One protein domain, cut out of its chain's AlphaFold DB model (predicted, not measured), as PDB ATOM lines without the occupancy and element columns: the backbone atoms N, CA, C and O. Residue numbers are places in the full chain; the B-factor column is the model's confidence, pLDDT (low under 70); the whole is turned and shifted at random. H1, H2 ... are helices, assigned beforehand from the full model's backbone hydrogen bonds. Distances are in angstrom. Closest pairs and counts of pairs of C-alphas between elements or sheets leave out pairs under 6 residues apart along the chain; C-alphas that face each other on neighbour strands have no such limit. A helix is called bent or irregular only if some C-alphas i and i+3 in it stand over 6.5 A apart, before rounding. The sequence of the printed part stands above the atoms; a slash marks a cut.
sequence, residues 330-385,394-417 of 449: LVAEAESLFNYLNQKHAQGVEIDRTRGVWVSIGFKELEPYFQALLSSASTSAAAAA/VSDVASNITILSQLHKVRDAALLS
ATOM      1  N   LEU A 330      75.991 -71.685 -93.999       94.62
ATOM      2  CA  LEU A 330      75.382 -71.419 -92.683       94.62
ATOM      3  C   LEU A 330      74.098 -70.586 -92.783       94.62
ATOM      4  O   LEU A 330      73.115 -70.877 -92.107       94.62
ATOM      5  N   VAL A 331      74.107 -69.553 -93.628       94.06
ATOM      6  CA  VAL A 331      72.951 -68.666 -93.809       94.06
ATOM      7  C   VAL A 331      71.761 -69.436 -94.380       94.06
ATOM      8  O   VAL A 331      70.652 -69.268 -93.892       94.06
ATOM      9  N   ALA A 332      71.992 -70.331 -95.343       95.06
ATOM     10  CA  ALA A 332      70.940 -71.149 -95.942       95.06
ATOM     11  C   ALA A 332      70.366 -72.179 -94.950       95.06
ATOM     12  O   ALA A 332      69.154 -72.383 -94.903       95.06
ATOM     13  N   GLU A 333      71.204 -72.802 -94.109       95.56
ATOM     14  CA  GLU A 333      70.714 -73.683 -93.036       95.56
ATOM     15  C   GLU A 333      69.876 -72.915 -92.002       95.56
ATOM     16  O   GLU A 333      68.801 -73.373 -91.609       95.56
ATOM     17  N   ALA A 334      70.335 -71.733 -91.584       94.94
ATOM     18  CA  ALA A 334      69.600 -70.896 -90.641       94.94
ATOM     19  C   ALA A 334      68.274 -70.383 -91.235       94.94
ATOM     20  O   ALA A 334      67.262 -70.338 -90.536       94.94
ATOM     21  N   GLU A 335      68.253 -70.057 -92.527       94.62
ATOM     22  CA  GLU A 335      67.037 -69.681 -93.251       94.62
ATOM     23  C   GLU A 335      66.044 -70.850 -93.332       94.62
ATOM     24  O   GLU A 335      64.848 -70.665 -93.114       94.62
ATOM     25  N   SER A 336      66.524 -72.074 -93.570       94.50
ATOM     26  CA  SER A 336      65.689 -73.283 -93.552       94.50
ATOM     27  C   SER A 336      64.995 -73.480 -92.197       94.50
ATOM     28  O   SER A 336      63.788 -73.734 -92.144       94.50
ATOM     29  N   LEU A 337      65.721 -73.273 -91.091       93.50
ATOM     30  CA  LEU A 337      65.146 -73.286 -89.741       93.50
ATOM     31  C   LEU A 337      64.098 -72.186 -89.541       93.50
ATOM     32  O   LEU A 337      63.032 -72.445 -88.981       93.50
ATOM     33  N   PHE A 338      64.371 -70.974 -90.027       94.00
ATOM     34  CA  PHE A 338      63.435 -69.855 -89.944       94.00
ATOM     35  C   PHE A 338      62.139 -70.134 -90.721       94.00
ATOM     36  O   PHE A 338      61.036 -69.961 -90.200       94.00
ATOM     37  N   ASN A 339      62.262 -70.645 -91.945       93.81
ATOM     38  CA  ASN A 339      61.128 -71.018 -92.787       93.81
ATOM     39  C   ASN A 339      60.289 -72.130 -92.154       93.81
ATOM     40  O   ASN A 339      59.059 -72.074 -92.191       93.81
ATOM     41  N   TYR A 340      60.941 -73.104 -91.520       92.75
ATOM     42  CA  TYR A 340      60.259 -74.153 -90.775       92.75
ATOM     43  C   TYR A 340      59.423 -73.590 -89.614       92.75
ATOM     44  O   TYR A 340      58.260 -73.971 -89.460       92.75
ATOM     45  N   LEU A 341      59.968 -72.654 -88.823       91.62
ATOM     46  CA  LEU A 341      59.214 -71.999 -87.745       91.62
ATOM     47  C   LEU A 341      57.989 -71.255 -88.282       91.62
ATOM     48  O   LEU A 341      56.896 -71.407 -87.739       91.62
ATOM     49  N   ASN A 342      58.145 -70.506 -89.375       91.50
ATOM     50  CA  ASN A 342      57.034 -69.783 -89.997       91.50
ATOM     51  C   ASN A 342      55.949 -70.732 -90.514       91.50
ATOM     52  O   ASN A 342      54.760 -70.482 -90.317       91.50
ATOM     53  N   GLN A 343      56.344 -71.852 -91.126       92.75
ATOM     54  CA  GLN A 343      55.410 -72.880 -91.573       92.75
ATOM     55  C   GLN A 343      54.623 -73.473 -90.397       92.75
ATOM     56  O   GLN A 343      53.416 -73.685 -90.507       92.75
ATOM     57  N   LYS A 344      55.286 -73.730 -89.266       91.81
ATOM     58  CA  LYS A 344      54.648 -74.288 -88.066       91.81
ATOM     59  C   LYS A 344      53.714 -73.298 -87.391       91.81
ATOM     60  O   LYS A 344      52.583 -73.663 -87.074       91.81
ATOM     61  N   HIS A 345      54.121 -72.038 -87.303       90.19
ATOM     62  CA  HIS A 345      53.263 -70.963 -86.828       90.19
ATOM     63  C   HIS A 345      52.011 -70.800 -87.709       90.19
ATOM     64  O   HIS A 345      50.903 -70.696 -87.192       90.19
ATOM     65  N   ALA A 346      52.151 -70.870 -89.038       90.94
ATOM     66  CA  ALA A 346      51.012 -70.842 -89.961       90.94
ATOM     67  C   ALA A 346      50.065 -72.050 -89.802       90.94
ATOM     68  O   ALA A 346      48.877 -71.946 -90.095       90.94
ATOM     69  N   GLN A 347      50.573 -73.184 -89.312       92.75
ATOM     70  CA  GLN A 347      49.779 -74.366 -88.947       92.75
ATOM     71  C   GLN A 347      49.145 -74.256 -87.546       92.75
ATOM     72  O   GLN A 347      48.484 -75.197 -87.111       92.75
ATOM     73  N   GLY A 348      49.348 -73.147 -86.827       90.38
ATOM     74  CA  GLY A 348      48.881 -72.966 -85.450       90.38
ATOM     75  C   GLY A 348      49.679 -73.761 -84.412       90.38
ATOM     76  O   GLY A 348      49.219 -73.923 -83.285       90.38
ATOM     77  N   VAL A 349      50.856 -74.276 -84.778       88.94
ATOM     78  CA  VAL A 349      51.749 -75.001 -83.867       88.94
ATOM     79  C   VAL A 349      52.782 -74.029 -83.316       88.94
ATOM     80  O   VAL A 349      53.647 -73.544 -84.048       88.94
ATOM     81  N   GLU A 350      52.711 -73.767 -82.015       84.44
ATOM     82  CA  GLU A 350      53.712 -72.970 -81.314       84.44
ATOM     83  C   GLU A 350      54.906 -73.847 -80.915       84.44
ATOM     84  O   GLU A 350      54.748 -74.918 -80.328       84.44
ATOM     85  N   ILE A 351      56.114 -73.402 -81.260       85.25
ATOM     86  CA  ILE A 351      57.362 -74.103 -80.953       85.25
ATOM     87  C   ILE A 351      58.095 -73.351 -79.847       85.25
ATOM     88  O   ILE A 351      58.352 -72.153 -79.965       85.25
ATOM     89  N   ASP A 352      58.500 -74.071 -78.799       82.38
ATOM     90  CA  ASP A 352      59.328 -73.520 -77.727       82.38
ATOM     91  C   ASP A 352      60.750 -73.215 -78.229       82.38
ATOM     92  O   ASP A 352      61.610 -74.091 -78.357       82.38
ATOM     93  N   ARG A 353      61.010 -71.929 -78.476       83.06
ATOM     94  CA  ARG A 353      62.297 -71.406 -78.961       83.06
ATOM     95  C   ARG A 353      63.380 -71.331 -77.876       83.06
ATOM     96  O   ARG A 353      64.513 -70.949 -78.165       83.06
ATOM     97  N   THR A 354      63.072 -71.685 -76.627       79.19
ATOM     98  CA  THR A 354      64.031 -71.639 -75.508       79.19
ATOM     99  C   THR A 354      64.838 -72.926 -75.336       79.19
ATOM    100  O   THR A 354      65.736 -72.996 -74.486       79.19
ATOM    101  N   ARG A 355      64.552 -73.953 -76.147       81.50
ATOM    102  CA  ARG A 355      65.140 -75.292 -76.042       81.50
ATOM    103  C   ARG A 355      65.534 -75.848 -77.411       81.50
ATOM    104  O   ARG A 355      65.155 -75.332 -78.456       81.50
ATOM    105  N   GLY A 356      66.308 -76.929 -77.385       85.75
ATOM    106  CA  GLY A 356      66.650 -77.694 -78.580       85.75
ATOM    107  C   GLY A 356      67.488 -76.932 -79.599       85.75
ATOM    108  O   GLY A 356      68.353 -76.137 -79.243       85.75
ATOM    109  N   VAL A 357      67.242 -77.181 -80.883       89.19
ATOM    110  CA  VAL A 357      68.038 -76.576 -81.959       89.19
ATOM    111  C   VAL A 357      67.825 -75.069 -82.101       89.19
ATOM    112  O   VAL A 357      68.711 -74.357 -82.568       89.19
ATOM    113  N   TRP A 358      66.695 -74.561 -81.613       89.12
ATOM    114  CA  TRP A 358      66.340 -73.140 -81.643       89.12
ATOM    115  C   TRP A 358      67.268 -72.276 -80.788       89.12
ATOM    116  O   TRP A 358      67.324 -71.062 -80.965       89.12
ATOM    117  N   VAL A 359      68.035 -72.897 -79.882       85.19
ATOM    118  CA  VAL A 359      69.058 -72.205 -79.094       85.19
ATOM    119  C   VAL A 359      70.469 -72.277 -79.661       85.19
ATOM    120  O   VAL A 359      71.382 -71.763 -79.014       85.19
ATOM    121  N   SER A 360      70.647 -72.877 -80.839       87.94
ATOM    122  CA  SER A 360      71.954 -73.015 -81.481       87.94
ATOM    123  C   SER A 360      72.586 -71.663 -81.826       87.94
ATOM    124  O   SER A 360      71.920 -70.728 -82.281       87.94
ATOM    125  N   ILE A 361      73.903 -71.587 -81.612       87.12
ATOM    126  CA  ILE A 361      74.738 -70.471 -82.067       87.12
ATOM    127  C   ILE A 361      74.768 -70.509 -83.595       87.12
ATOM    128  O   ILE A 361      75.063 -71.548 -84.183       87.12
ATOM    129  N   GLY A 362      74.469 -69.384 -84.231       89.12
ATOM    130  CA  GLY A 362      74.222 -69.294 -85.664       89.12
ATOM    131  C   GLY A 362      72.775 -68.911 -85.934       89.12
ATOM    132  O   GLY A 362      72.527 -67.935 -86.630       89.12
ATOM    133  N   PHE A 363      71.810 -69.634 -85.359       92.94
ATOM    134  CA  PHE A 363      70.398 -69.411 -85.671       92.94
ATOM    135  C   PHE A 363      69.870 -68.180 -84.942       92.94
ATOM    136  O   PHE A 363      69.312 -67.288 -85.572       92.94
ATOM    137  N   LYS A 364      70.109 -68.094 -83.629       89.94
ATOM    138  CA  LYS A 364      69.656 -66.973 -82.790       89.94
ATOM    139  C   LYS A 364      70.141 -65.619 -83.288       89.94
ATOM    140  O   LYS A 364      69.420 -64.630 -83.208       89.94
ATOM    141  N   GLU A 365      71.375 -65.569 -83.776       92.25
ATOM    142  CA  GLU A 365      71.980 -64.341 -84.271       92.25
ATOM    143  C   GLU A 365      71.506 -63.995 -85.689       92.25
ATOM    144  O   GLU A 365      71.400 -62.815 -86.011       92.25
ATOM    145  N   LEU A 366      71.199 -64.990 -86.531       92.25
ATOM    146  CA  LEU A 366      70.720 -64.780 -87.904       92.25
ATOM    147  C   LEU A 366      69.202 -64.575 -87.998       92.25
ATOM    148  O   LEU A 366      68.724 -63.948 -88.939       92.25
ATOM    149  N   GLU A 367      68.427 -65.045 -87.028       92.00
ATOM    150  CA  GLU A 367      66.969 -64.931 -87.043       92.00
ATOM    151  C   GLU A 367      66.446 -63.482 -87.179       92.00
ATOM    152  O   GLU A 367      65.577 -63.258 -88.028       92.00
ATOM    153  N   PRO A 368      66.971 -62.470 -86.452       90.44
ATOM    154  CA  PRO A 368      66.539 -61.080 -86.626       90.44
ATOM    155  C   PRO A 368      66.740 -60.554 -88.052       90.44
ATOM    156  O   PRO A 368      65.968 -59.717 -88.517       90.44
ATOM    157  N   TYR A 369      67.760 -61.052 -88.761       90.56
ATOM    158  CA  TYR A 369      67.999 -60.696 -90.158       90.56
ATOM    159  C   TYR A 369      66.882 -61.222 -91.065       90.56
ATOM    160  O   TYR A 369      66.329 -60.458 -91.854       90.56
ATOM    161  N   PHE A 370      66.467 -62.479 -90.902       91.88
ATOM    162  CA  PHE A 370      65.359 -63.032 -91.688       91.88
ATOM    163  C   PHE A 370      64.014 -62.366 -91.367       91.88
ATOM    164  O   PHE A 370      63.221 -62.105 -92.272       91.88
ATOM    165  N   GLN A 371      63.768 -62.007 -90.101       90.12
ATOM    166  CA  GLN A 371      62.573 -61.248 -89.710       90.12
ATOM    167  C   GLN A 371      62.522 -59.865 -90.376       90.12
ATOM    168  O   GLN A 371      61.462 -59.445 -90.852       90.12
ATOM    169  N   ALA A 372      63.662 -59.170 -90.451       86.62
ATOM    170  CA  ALA A 372      63.763 -57.882 -91.132       86.62
ATOM    171  C   ALA A 372      63.501 -58.010 -92.645       86.62
ATOM    172  O   ALA A 372      62.787 -57.181 -93.212       86.62
ATOM    173  N   LEU A 373      64.009 -59.071 -93.287       85.81
ATOM    174  CA  LEU A 373      63.739 -59.368 -94.699       85.81
ATOM    175  C   LEU A 373      62.256 -59.658 -94.972       85.81
ATOM    176  O   LEU A 373      61.689 -59.138 -95.930       85.81
ATOM    177  N   LEU A 374      61.603 -60.450 -94.120       85.25
ATOM    178  CA  LEU A 374      60.179 -60.762 -94.274       85.25
ATOM    179  C   LEU A 374      59.298 -59.512 -94.092       85.25
ATOM    180  O   LEU A 374      58.330 -59.299 -94.829       85.25
ATOM    181  N   SER A 375      59.654 -58.661 -93.126       82.12
ATOM    182  CA  SER A 375      58.934 -57.419 -92.825       82.12
ATOM    183  C   SER A 375      59.063 -56.394 -93.955       82.12
ATOM    184  O   SER A 375      58.074 -55.761 -94.337       82.12
ATOM    185  N   SER A 376      60.258 -56.256 -94.539       76.88
ATOM    186  CA  SER A 376      60.491 -55.354 -95.672       76.88
ATOM    187  C   SER A 376      59.777 -55.832 -96.941       76.88
ATOM    188  O   SER A 376      59.161 -55.015 -97.626       76.88
ATOM    189  N   ALA A 377      59.757 -57.143 -97.206       77.00
ATOM    190  CA  ALA A 377      59.014 -57.736 -98.321       77.00
ATOM    191  C   ALA A 377      57.489 -57.554 -98.190       77.00
ATOM    192  O   ALA A 377      56.803 -57.260 -99.166       77.00
ATOM    193  N   SER A 378      56.951 -57.678 -96.974       75.44
ATOM    194  CA  SER A 378      55.520 -57.458 -96.714       75.44
ATOM    195  C   SER A 378      55.133 -55.985 -96.891       75.44
ATOM    196  O   SER A 378      54.088 -55.670 -97.462       75.44
ATOM    197  N   THR A 379      56.004 -55.074 -96.447       70.56
ATOM    198  CA  THR A 379      55.799 -53.622 -96.564       70.56
ATOM    199  C   THR A 379      55.868 -53.161 -98.020       70.56
ATOM    200  O   THR A 379      55.030 -52.370 -98.449       70.56
ATOM    201  N   SER A 380      56.812 -53.684 -98.809       67.31
ATOM    202  CA  SER A 380      56.923 -53.359-100.236       67.31
ATOM    203  C   SER A 380      55.742 -53.900-101.048       67.31
ATOM    204  O   SER A 380      55.218 -53.183-101.899       67.31
ATOM    205  N   ALA A 381      55.252 -55.106-100.738       66.50
ATOM    206  CA  ALA A 381      54.045 -55.661-101.350       66.50
ATOM    207  C   ALA A 381      52.789 -54.828-101.025       66.50
ATOM    208  O   ALA A 381      51.984 -54.549-101.914       66.50
ATOM    209  N   ALA A 382      52.642 -54.370 -99.777       65.75
ATOM    210  CA  ALA A 382      51.538 -53.501 -99.366       65.75
ATOM    211  C   ALA A 382      51.615 -52.098-100.001       65.75
ATOM    212  O   ALA A 382      50.595 -51.549-100.418       65.75
ATOM    213  N   ALA A 383      52.818 -51.523-100.119       61.22
ATOM    214  CA  ALA A 383      53.038 -50.235-100.778       61.22
ATOM    215  C   ALA A 383      52.754 -50.303-102.290       61.22
ATOM    216  O   ALA A 383      52.112 -49.406-102.837       61.22
ATOM    217  N   ALA A 384      53.156 -51.396-102.949       61.38
ATOM    218  CA  ALA A 384      52.861 -51.646-104.358       61.38
ATOM    219  C   ALA A 384      51.353 -51.824-104.623       61.38
ATOM    220  O   ALA A 384      50.854 -51.348-105.641       61.38
ATOM    221  N   ALA A 385      50.615 -52.453-103.701       61.91
ATOM    222  CA  ALA A 385      49.165 -52.632-103.811       61.91
ATOM    223  C   ALA A 385      48.364 -51.329-103.608       61.91
ATOM    224  O   ALA A 385      47.294 -51.174-104.192       61.91
ATOM    225  N   VAL A 394      61.514 -47.521 -95.698       45.38
ATOM    226  CA  VAL A 394      61.905 -48.936 -95.509       45.38
ATOM    227  C   VAL A 394      63.429 -49.118 -95.378       45.38
ATOM    228  O   VAL A 394      63.892 -50.178 -94.957       45.38
ATOM    229  N   SER A 395      64.230 -48.091 -95.680       44.44
ATOM    230  CA  SER A 395      65.697 -48.175 -95.642       44.44
ATOM    231  C   SER A 395      66.289 -48.118 -94.225       44.44
ATOM    232  O   SER A 395      67.313 -48.754 -93.983       44.44
ATOM    233  N   ASP A 396      65.651 -47.456 -93.256       44.66
ATOM    234  CA  ASP A 396      66.288 -47.178 -91.955       44.66
ATOM    235  C   ASP A 396      66.275 -48.365 -90.969       44.66
ATOM    236  O   ASP A 396      67.248 -48.578 -90.243       44.66
ATOM    237  N   VAL A 397      65.231 -49.209 -90.966       44.19
ATOM    238  CA  VAL A 397      65.165 -50.390 -90.069       44.19
ATOM    239  C   VAL A 397      66.051 -51.538 -90.576       44.19
ATOM    240  O   VAL A 397      66.650 -52.265 -89.782       44.19
ATOM    241  N   ALA A 398      66.204 -51.667 -91.900       46.81
ATOM    242  CA  ALA A 398      67.076 -52.662 -92.527       46.81
ATOM    243  C   ALA A 398      68.568 -52.265 -92.508       46.81
ATOM    244  O   ALA A 398      69.432 -53.138 -92.594       46.81
ATOM    245  N   SER A 399      68.892 -50.978 -92.338       50.25
ATOM    246  CA  SER A 399      70.279 -50.485 -92.388       50.25
ATOM    247  C   SER A 399      71.173 -51.001 -91.252       50.25
ATOM    248  O   SER A 399      72.384 -51.121 -91.433       50.25
ATOM    249  N   ASN A 400      70.603 -51.377 -90.098       53.62
ATOM    250  CA  ASN A 400      71.380 -51.811 -88.926       53.62
ATOM    251  C   ASN A 400      71.486 -53.340 -88.758       53.62
ATOM    252  O   ASN A 400      72.338 -53.824 -88.006       53.62
ATOM    253  N   ILE A 401      70.655 -54.121 -89.458       67.81
ATOM    254  CA  ILE A 401      70.631 -55.590 -89.377       67.81
ATOM    255  C   ILE A 401      71.098 -56.154 -90.719       67.81
ATOM    256  O   ILE A 401      70.328 -56.694 -91.504       67.81
ATOM    257  N   THR A 402      72.393 -56.011 -90.994       81.12
ATOM    258  CA  THR A 402      73.023 -56.644 -92.158       81.12
ATOM    259  C   THR A 402      73.438 -58.076 -91.837       81.12
ATOM    260  O   THR A 402      73.702 -58.419 -90.677       81.12
ATOM    261  N   ILE A 403      73.560 -58.908 -92.875       81.38
ATOM    262  CA  ILE A 403      74.075 -60.274 -92.736       81.38
ATOM    263  C   ILE A 403      75.485 -60.288 -92.130       81.38
ATOM    264  O   ILE A 403      75.775 -61.093 -91.251       81.38
ATOM    265  N   LEU A 404      76.335 -59.328 -92.517       81.56
ATOM    266  CA  LEU A 404      77.693 -59.177 -91.984       81.56
ATOM    267  C   LEU A 404      77.686 -58.856 -90.484       81.56
ATOM    268  O   LEU A 404      78.434 -59.463 -89.720       81.56
ATOM    269  N   SER A 405      76.797 -57.957 -90.049       84.81
ATOM    270  CA  SER A 405      76.603 -57.644 -88.628       84.81
ATOM    271  C   SER A 405      76.155 -58.877 -87.833       84.81
ATOM    272  O   SER A 405      76.660 -59.122 -86.738       84.81
ATOM    273  N   GLN A 406      75.270 -59.713 -88.390       86.69
ATOM    274  CA  GLN A 406      74.850 -60.940 -87.705       86.69
ATOM    275  C   GLN A 406      75.962 -61.996 -87.666       86.69
ATOM    276  O   GLN A 406      76.164 -62.606 -86.621       86.69
ATOM    277  N   LEU A 407      76.746 -62.172 -88.735       82.88
ATOM    278  CA  LEU A 407      77.901 -63.083 -88.730       82.88
ATOM    279  C   LEU A 407      78.960 -62.675 -87.692       82.88
ATOM    280  O   LEU A 407      79.543 -63.536 -87.032       82.88
ATOM    281  N   HIS A 408      79.156 -61.372 -87.471       83.94
ATOM    282  CA  HIS A 408      79.975 -60.880 -86.360       83.94
ATOM    283  C   HIS A 408      79.411 -61.305 -84.996       83.94
ATOM    284  O   HIS A 408      80.161 -61.792 -84.152       83.94
ATOM    285  N   LYS A 409      78.092 -61.217 -84.787       84.00
ATOM    286  CA  LYS A 409      77.464 -61.707 -83.547       84.00
ATOM    287  C   LYS A 409      77.601 -63.221 -83.379       84.00
ATOM    288  O   LYS A 409      77.847 -63.668 -82.265       84.00
ATOM    289  N   VAL A 410      77.500 -64.006 -84.458       78.88
ATOM    290  CA  VAL A 410      77.745 -65.465 -84.420       78.88
ATOM    291  C   VAL A 410      79.167 -65.751 -83.940       78.88
ATOM    292  O   VAL A 410      79.384 -66.630 -83.103       78.88
ATOM    293  N   ARG A 411      80.145 -64.984 -84.434       83.25
ATOM    294  CA  ARG A 411      81.539 -65.071 -83.997       83.25
ATOM    295  C   ARG A 411      81.685 -64.743 -82.513       83.25
ATOM    296  O   ARG A 411      82.287 -65.535 -81.791       83.25
ATOM    297  N   ASP A 412      81.104 -63.647 -82.044       81.69
ATOM    298  CA  ASP A 412      81.162 -63.269 -80.629       81.69
ATOM    299  C   ASP A 412      80.480 -64.311 -79.730       81.69
ATOM    300  O   ASP A 412      81.040 -64.713 -78.709       81.69
ATOM    301  N   ALA A 413      79.321 -64.831 -80.136       78.12
ATOM    302  CA  ALA A 413      78.613 -65.891 -79.424       78.12
ATOM    303  C   ALA A 413      79.454 -67.176 -79.324       78.12
ATOM    304  O   ALA A 413      79.560 -67.763 -78.243       78.12
ATOM    305  N   ALA A 414      80.128 -67.574 -80.409       72.50
ATOM    306  CA  ALA A 414      81.041 -68.718 -80.405       72.50
ATOM    307  C   ALA A 414      82.239 -68.522 -79.456       72.50
ATOM    308  O   ALA A 414      82.710 -69.483 -78.858       72.50
ATOM    309  N   LEU A 415      82.727 -67.290 -79.282       73.00
ATOM    310  CA  LEU A 415      83.819 -66.970 -78.351       73.00
ATOM    311  C   LEU A 415      83.358 -66.891 -76.887       73.00
ATOM    312  O   LEU A 415      84.139 -67.126 -75.960       73.00
ATOM    313  N   LEU A 416      82.097 -66.522 -76.661       65.00
ATOM    314  CA  LEU A 416      81.530 -66.314 -75.330       65.00
ATOM    315  C   LEU A 416      80.854 -67.562 -74.743       65.00
ATOM    316  O   LEU A 416      80.609 -67.579 -73.535       65.00
ATOM    317  N   SER A 417      80.607 -68.584 -75.566       62.41
ATOM    318  CA  SER A 417      79.985 -69.861 -75.211       62.41
ATOM    319  C   SER A 417      80.567 -70.485 -73.922       62.41
ATOM    320  O   SER A 417      81.769 -70.769 -73.846       62.41
TER     321      SER A 417
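Overview. This is residues 330 to 385 and 394 to 417 of the 449 residues of the protein "tRNA isopentenyltransferase" of Ajellomyces capsulatus (strain H143) (UniProt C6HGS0). One long helix, H3, runs through the model; H5 and the short H4 follow each other along one side of it, and H1 slants steeply away from its first part on another side. A chain stretch folds back from the far end of H1 through the short H2 to the start of H3, and residues 343 to 348 stick out. The 80 printed residues include five named helices, H1 to H5 in chain order, and no named strand; the class is all helix. The whole is only just compact, close to loose, with a radius of gyration of the C-alphas of 14.0 A and spans of 45 by 32 by 18 A.

Arrangement. H3, residues 363 to 385, is the hub. Its residues 365 to 369 touch H5, residues 403 to 416, at a shallow tilt of 20 degrees, opposite ways; the closest C-alphas, of Glu 365 and Gln 406, are 5.6 A apart. Residues 372 to 376 of H3 touch H4, residues 395 to 398, closest at the C-alphas of Ala 372 and Ala 398, 6.3 A apart. H1, residues 330 to 346, touches H3 with residues 331 to 338 alone, at a steep tilt of 62 degrees, the same way; the C-alphas of Ala 334 and Phe 363 are closest, 5.2 A apart. H2, residues 356 to 359, is close to H3 but not clearly touching, with the C-alphas of Trp 358 and Lys 364 closest at 7.1 A, and is near H1. H1 and H5 are apart. Every O i to N i+4 pair is within hydrogen-bond range in H1 and H5, and 17 of 19 are in H3; H2 and H4 are too short for such a pair.

Along the chain. H3 is 32.6 A long and only just irregular, with C-alphas 365 and 368 6.8 A apart. H1 is 24.5 A long, from C-alpha 330 at (75.382, -71.419, -92.683). H5, 19.9 A, ends with C-alpha 416 at (81.530, -66.314, -75.330). H2 spans 6.0 A and H4 5.6 A.

Size, cuts and confidence. The C-alphas of Ala 385 and Ser 417, 45.4 A apart, are the farthest pair. Residues 386 to 393 are not printed; C-alphas 385 and 394 are 15.6 A apart across this cut. Of the links that are printed whole, none is long. Residues 380 to 385, 394 to 401 and 416 to 417 have pLDDT under 70.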